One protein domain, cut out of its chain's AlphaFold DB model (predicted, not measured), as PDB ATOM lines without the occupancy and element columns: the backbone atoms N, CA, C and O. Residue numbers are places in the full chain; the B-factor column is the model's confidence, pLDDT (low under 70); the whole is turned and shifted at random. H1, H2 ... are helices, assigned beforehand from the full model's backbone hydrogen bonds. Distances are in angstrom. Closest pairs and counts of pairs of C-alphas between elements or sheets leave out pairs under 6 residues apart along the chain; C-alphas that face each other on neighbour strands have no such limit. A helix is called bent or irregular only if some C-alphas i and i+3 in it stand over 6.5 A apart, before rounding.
ATOM      1  N   LEU A 173     -19.518   4.993 -46.941       89.25
ATOM      2  CA  LEU A 173     -18.821   5.661 -45.852       89.25
ATOM      3  C   LEU A 173     -18.019   4.658 -45.018       89.25
ATOM      4  O   LEU A 173     -16.796   4.737 -45.023       89.25
ATOM      5  N   LEU A 174     -18.669   3.696 -44.350       89.69
ATOM      6  CA  LEU A 174     -17.978   2.843 -43.371       89.69
ATOM      7  C   LEU A 174     -16.822   2.040 -43.993       89.69
ATOM      8  O   LEU A 174     -15.712   2.116 -43.461       89.69
ATOM      9  N   PRO A 175     -16.999   1.354 -45.144       89.75
ATOM     10  CA  PRO A 175     -15.896   0.618 -45.753       89.75
ATOM     11  C   PRO A 175     -14.767   1.524 -46.237       89.75
ATOM     12  O   PRO A 175     -13.609   1.159 -46.078       89.75
ATOM     13  N   ILE A 176     -15.064   2.708 -46.793       89.94
ATOM     14  CA  ILE A 176     -14.019   3.635 -47.259       89.94
ATOM     15  C   ILE A 176     -13.222   4.197 -46.075       89.94
ATOM     16  O   ILE A 176     -12.003   4.328 -46.182       89.94
ATOM     17  N   LEU A 177     -13.875   4.472 -44.940       92.12
ATOM     18  CA  LEU A 177     -13.190   4.933 -43.728       92.12
ATOM     19  C   LEU A 177     -12.277   3.868 -43.114       92.12
ATOM     20  O   LEU A 177     -11.273   4.233 -42.517       92.12
ATOM     21  N   ALA A 178     -12.603   2.582 -43.249       92.31
ATOM     22  CA  ALA A 178     -11.780   1.491 -42.726       92.31
ATOM     23  C   ALA A 178     -10.728   0.980 -43.731       92.31
ATOM     24  O   ALA A 178      -9.714   0.405 -43.335       92.31
ATOM     25  N   ALA A 179     -10.947   1.184 -45.034       91.56
ATOM     26  CA  ALA A 179     -10.192   0.526 -46.101       91.56
ATOM     27  C   ALA A 179      -8.697   0.865 -46.138       91.56
ATOM     28  O   ALA A 179      -7.913   0.037 -46.594       91.56
ATOM     29  N   PHE A 180      -8.292   2.069 -45.722       91.62
ATOM     30  CA  PHE A 180      -6.918   2.525 -45.936       91.62
ATOM     31  C   PHE A 180      -5.881   1.597 -45.295       91.62
ATOM     32  O   PHE A 180      -4.999   1.116 -46.001       91.62
ATOM     33  N   PHE A 181      -6.010   1.339 -43.992       90.06
ATOM     34  CA  PHE A 181      -5.055   0.517 -43.246       90.06
ATOM     35  C   PHE A 181      -5.201  -0.968 -43.584       90.06
ATOM     36  O   PHE A 181      -4.199  -1.632 -43.813       90.06
ATOM     37  N   TYR A 182      -6.432  -1.455 -43.773       92.62
ATOM     38  CA  TYR A 182      -6.681  -2.858 -44.121       92.62
ATOM     39  C   TYR A 182      -6.071  -3.271 -45.468       92.62
ATOM     40  O   TYR A 182      -5.517  -4.358 -45.613       92.62
ATOM     41  N   TYR A 183      -6.163  -2.405 -46.481       92.88
ATOM     42  CA  TYR A 183      -5.615  -2.681 -47.811       92.88
ATOM     43  C   TYR A 183      -4.192  -2.141 -48.007       92.88
ATOM     44  O   TYR A 183      -3.632  -2.296 -49.100       92.88
ATOM     45  N   ALA A 184      -3.583  -1.501 -47.004       91.81
ATOM     46  CA  ALA A 184      -2.200  -1.047 -47.092       91.81
ATOM     47  C   ALA A 184      -1.263  -2.261 -47.162       91.81
ATOM     48  O   ALA A 184      -1.335  -3.187 -46.364       91.81
ATOM     49  N   THR A 185      -0.374  -2.279 -48.157       92.19
ATOM     50  CA  THR A 185       0.614  -3.354 -48.316       92.19
ATOM     51  C   THR A 185       1.980  -2.767 -48.659       92.19
ATOM     52  O   THR A 185       2.061  -1.727 -49.325       92.19
ATOM     53  N   PRO A 186       3.088  -3.448 -48.316       91.88
ATOM     54  CA  PRO A 186       4.422  -3.001 -48.719       91.88
ATOM     55  C   PRO A 186       4.573  -2.827 -50.243       91.88
ATOM     56  O   PRO A 186       5.364  -2.010 -50.710       91.88
ATOM     57  N   GLN A 187       3.801  -3.580 -51.036       92.69
ATOM     58  CA  GLN A 187       3.825  -3.531 -52.499       92.69
ATOM     59  C   GLN A 187       3.110  -2.293 -53.057       92.69
ATOM     60  O   GLN A 187       3.590  -1.711 -54.033       92.69
ATOM     61  N   ASN A 188       1.986  -1.871 -52.461       92.25
ATOM     62  CA  ASN A 188       1.262  -0.674 -52.908       92.25
ATOM     63  C   ASN A 188       1.821   0.632 -52.319       92.25
ATOM     64  O   ASN A 188       1.596   1.696 -52.902       92.25
ATOM     65  N   LYS A 189       2.598   0.546 -51.227       91.75
ATOM     66  CA  LYS A 189       3.263   1.676 -50.556       91.75
ATOM     67  C   LYS A 189       2.297   2.773 -50.102       91.75
ATOM     68  O   LYS A 189       2.657   3.951 -50.105       91.75
ATOM     69  N   TRP A 190       1.056   2.415 -49.776       91.19
ATOM     70  CA  TRP A 190       0.042   3.386 -49.359       91.19
ATOM     71  C   TRP A 190       0.444   4.101 -48.078       91.19
ATOM     72  O   TRP A 190       0.419   5.325 -48.049       91.19
ATOM     73  N   GLU A 191       0.890   3.362 -47.068       87.88
ATOM     74  CA  GLU A 191       1.339   3.938 -45.801       87.88
ATOM     75  C   GLU A 191       2.510   4.915 -46.017       87.88
ATOM     76  O   GLU A 191       2.421   6.080 -45.653       87.88
ATOM     77  N   GLU A 192       3.549   4.505 -46.753       88.56
ATOM     78  CA  GLU A 192       4.715   5.355 -47.057       88.56
ATOM     79  C   GLU A 192       4.337   6.655 -47.798       88.56
ATOM     80  O   GLU A 192       4.912   7.713 -47.543       88.56
ATOM     81  N   LYS A 193       3.395   6.590 -48.750       88.25
ATOM     82  CA  LYS A 193       3.133   7.693 -49.695       88.25
ATOM     83  C   LYS A 193       1.919   8.549 -49.374       88.25
ATOM     84  O   LYS A 193       1.891   9.716 -49.759       88.25
ATOM     85  N   LEU A 194       0.892   7.961 -48.776       89.44
ATOM     86  CA  LEU A 194      -0.404   8.601 -48.575       89.44
ATOM     87  C   LEU A 194      -0.616   9.000 -47.121       89.44
ATOM     88  O   LEU A 194      -1.281  10.004 -46.909       89.44
ATOM     89  N   TYR A 195      -0.019   8.304 -46.147       86.56
ATOM     90  CA  TYR A 195      -0.179   8.641 -44.726       86.56
ATOM     91  C   TYR A 195       0.250  10.085 -44.429       86.56
ATOM     92  O   TYR A 195      -0.456  10.823 -43.752       86.56
ATOM     93  N   ALA A 196       1.339  10.549 -45.050       86.50
ATOM     94  CA  ALA A 196       1.808  11.934 -44.936       86.50
ATOM     95  C   ALA A 196       0.842  12.990 -45.524       86.50
ATOM     96  O   ALA A 196       1.058  14.187 -45.337       86.50
ATOM     97  N   LEU A 197      -0.187  12.576 -46.274       87.38
ATOM     98  CA  LEU A 197      -1.207  13.454 -46.855       87.38
ATOM     99  C   LEU A 197      -2.480  13.535 -46.005       87.38
ATOM    100  O   LEU A 197      -3.377  14.312 -46.359       87.38
ATOM    101  N   PHE A 198      -2.571  12.748 -44.929       85.81
ATOM    102  CA  PHE A 198      -3.707  12.783 -44.019       85.81
ATOM    103  C   PHE A 198      -3.765  14.146 -43.324       85.81
ATOM    104  O   PHE A 198      -2.720  14.720 -43.000       85.81
ATOM    105  N   PRO A 199      -4.970  14.690 -43.106       84.12
ATOM    106  CA  PRO A 199      -5.110  15.873 -42.276       84.12
ATOM    107  C   PRO A 199      -4.775  15.552 -40.814       84.12
ATOM    108  O   PRO A 199      -4.744  14.393 -40.406       84.12
ATOM    109  N   GLU A 200      -4.543  16.595 -40.015       83.06
ATOM    110  CA  GLU A 200      -4.268  16.446 -38.578       83.06
ATOM    111  C   GLU A 200      -5.443  15.793 -37.830       83.06
ATOM    112  O   GLU A 200      -5.254  15.109 -36.826       83.06
ATOM    113  N   GLN A 201      -6.666  16.010 -38.316       86.25
ATOM    114  CA  GLN A 201      -7.891  15.437 -37.774       86.25
ATOM    115  C   GLN A 201      -8.115  14.018 -38.303       86.25
ATOM    116  O   GLN A 201      -7.985  13.754 -39.500       86.25
ATOM    117  N   LYS A 202      -8.546  13.101 -37.430       85.31
ATOM    118  CA  LYS A 202      -8.818  11.711 -37.818       85.31
ATOM    119  C   LYS A 202     -10.112  11.616 -38.623       85.31
ATOM    120  O   LYS A 202     -11.196  11.534 -38.057       85.31
ATOM    121  N   ILE A 203      -9.998  11.629 -39.948       86.19
ATOM    122  CA  ILE A 203     -11.136  11.453 -40.870       86.19
ATOM    123  C   ILE A 203     -11.284  10.037 -41.423       86.19
ATOM    124  O   ILE A 203     -12.292   9.748 -42.059       86.19
ATOM    125  N   VAL A 204     -10.287   9.187 -41.192       90.31
ATOM    126  CA  VAL A 204     -10.237   7.760 -41.530       90.31
ATOM    127  C   VAL A 204     -10.118   7.002 -40.209       90.31
ATOM    128  O   VAL A 204      -9.569   7.534 -39.241       90.31
ATOM    129  N   VAL A 205     -10.667   5.795 -40.150       92.00
ATOM    130  CA  VAL A 205     -10.612   4.958 -38.949       92.00
ATOM    131  C   VAL A 205      -9.251   4.287 -38.872       92.00
ATOM    132  O   VAL A 205      -8.766   3.749 -39.864       92.00
ATOM    133  N   ASP A 206      -8.665   4.319 -37.685       90.50
ATOM    134  CA  ASP A 206      -7.457   3.586 -37.323       90.50
ATOM    135  C   ASP A 206      -7.704   2.957 -35.947       90.50
ATOM    136  O   ASP A 206      -7.733   3.659 -34.930       90.50
ATOM    137  N   ASP A 207      -7.986   1.652 -35.928       88.12
ATOM    138  CA  ASP A 207      -8.194   0.874 -34.703       88.12
ATOM    139  C   ASP A 207      -6.888   0.326 -34.095       88.12
ATOM    140  O   ASP A 207      -6.927  -0.351 -33.064       88.12
ATOM    141  N   GLY A 208      -5.732   0.628 -34.701       86.38
ATOM    142  CA  GLY A 208      -4.425   0.108 -34.300       86.38
ATOM    143  C   GLY A 208      -4.200  -1.377 -34.615       86.38
ATOM    144  O   GLY A 208      -3.201  -1.936 -34.166       86.38
ATOM    145  N   GLN A 209      -5.113  -2.023 -35.348       86.88
ATOM    146  CA  GLN A 209      -5.063  -3.431 -35.771       86.88
ATOM    147  C   GLN A 209      -5.456  -3.583 -37.251       86.88
ATOM    148  O   GLN A 209      -6.191  -4.501 -37.635       86.88
ATOM    149  N   ASP A 210      -4.985  -2.648 -38.079       87.50
ATOM    150  CA  ASP A 210      -5.226  -2.583 -39.523       87.50
ATOM    151  C   ASP A 210      -6.716  -2.605 -39.911       87.50
ATOM    152  O   ASP A 210      -7.076  -2.983 -41.025       87.50
ATOM    153  N   ASN A 211      -7.615  -2.218 -39.000       90.75
ATOM    154  CA  ASN A 211      -9.068  -2.303 -39.157       90.75
ATOM    155  C   ASN A 211      -9.581  -3.711 -39.514       90.75
ATOM    156  O   ASN A 211     -10.676  -3.859 -40.068       90.75
ATOM    157  N   SER A 212      -8.811  -4.756 -39.191       87.56
ATOM    158  CA  SER A 212      -9.150  -6.160 -39.476       87.56
ATOM    159  C   SER A 212     -10.492  -6.562 -38.863       87.56
ATOM    160  O   SER A 212     -11.286  -7.251 -39.502       87.56
ATOM    161  N   THR A 213     -10.810  -6.032 -37.679       86.69
ATOM    162  CA  THR A 213     -12.076  -6.276 -36.970       86.69
ATOM    163  C   THR A 213     -13.319  -5.910 -37.790       86.69
ATOM    164  O   THR A 213     -14.353  -6.565 -37.658       86.69
ATOM    165  N   PHE A 214     -13.231  -4.899 -38.663       88.50
ATOM    166  CA  PHE A 214     -14.340  -4.471 -39.519       88.50
ATOM    167  C   PHE A 214     -14.568  -5.416 -40.706       88.50
ATOM    168  O   PHE A 214     -15.715  -5.697 -41.053       88.50
ATOM    169  N   PHE A 215     -13.494  -5.898 -41.338       87.88
ATOM    170  CA  PHE A 215     -13.577  -6.706 -42.562       87.88
ATOM    171  C   PHE A 215     -13.664  -8.210 -42.293       87.88
ATOM    172  O   PHE A 215     -14.367  -8.921 -43.011       87.88
TER     173      PHE A 215
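Overview. This is residues 173 to 215 of the 570 residues of an uncharacterized protein of Candidatus Handelsmanbacteria bacterium (UniProt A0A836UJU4). The chain makes one wide, open loop: it runs from the short helix H1 round to H2, set steeply to it, and then a long link with no named element, residues 198 to 211, folds back past H1 to the four-residue H3 near the last residue of H1. Residues 196 to 201, of which 196 and 197 belong to H2, stick out. The printed part has 43 residues with three named helices, in the order H1, H2, H3, and no named strand; the class is all helix. It is compact, with a radius of gyration of the C-alphas of 10.1 A, and spans 25 by 23 by 18 A.

Along the chain. Find C-alpha 173 at (-18.821, 5.661, -45.852); from there H1, residues 173 to 182, runs 14.9 A. It is irregular: C-alphas 177 and 180 are 7.1 A apart. Next look at C-alpha 190 at (0.042, 3.386, -49.359), where H2, residues 190 to 197, begins and runs 10.4 A. H2 is only just irregular, with C-alphas 193 and 196 6.51 A apart. H3, residues 212 to 215, ends at C-alpha 215 at (-13.577, -6.706, -42.562).

Arrangement. Look first at Phe 181 and Glu 191, whose C-alphas, 7.7 A apart, are the closest of H1 and H2. These helices are close but not clearly touching, and run opposite ways at a steep tilt of 57 degrees. H1 and H3 are also close but not clearly touching; their closest C-alphas are those of Tyr 182 and Ser 212, at 6.2 A. H2 and H3 are apart. Of the O i to N i+4 pairs, 3 of 6 in H1 and 2 of 4 in H2 are within hydrogen-bond range, and H3 is too short for such a pair.

Size, cuts and confidence. The two C-alphas farthest apart are those of Gln 187 and Gln 201, at 26.7 A. The printed part has no cut. The link from H1 to H2 is short, with 7 residues, and that from H2 to H3 is long, with 14. In the B-factor column you will find a mean pLDDT of the printed part of 89.2, and no printed residue is under 70.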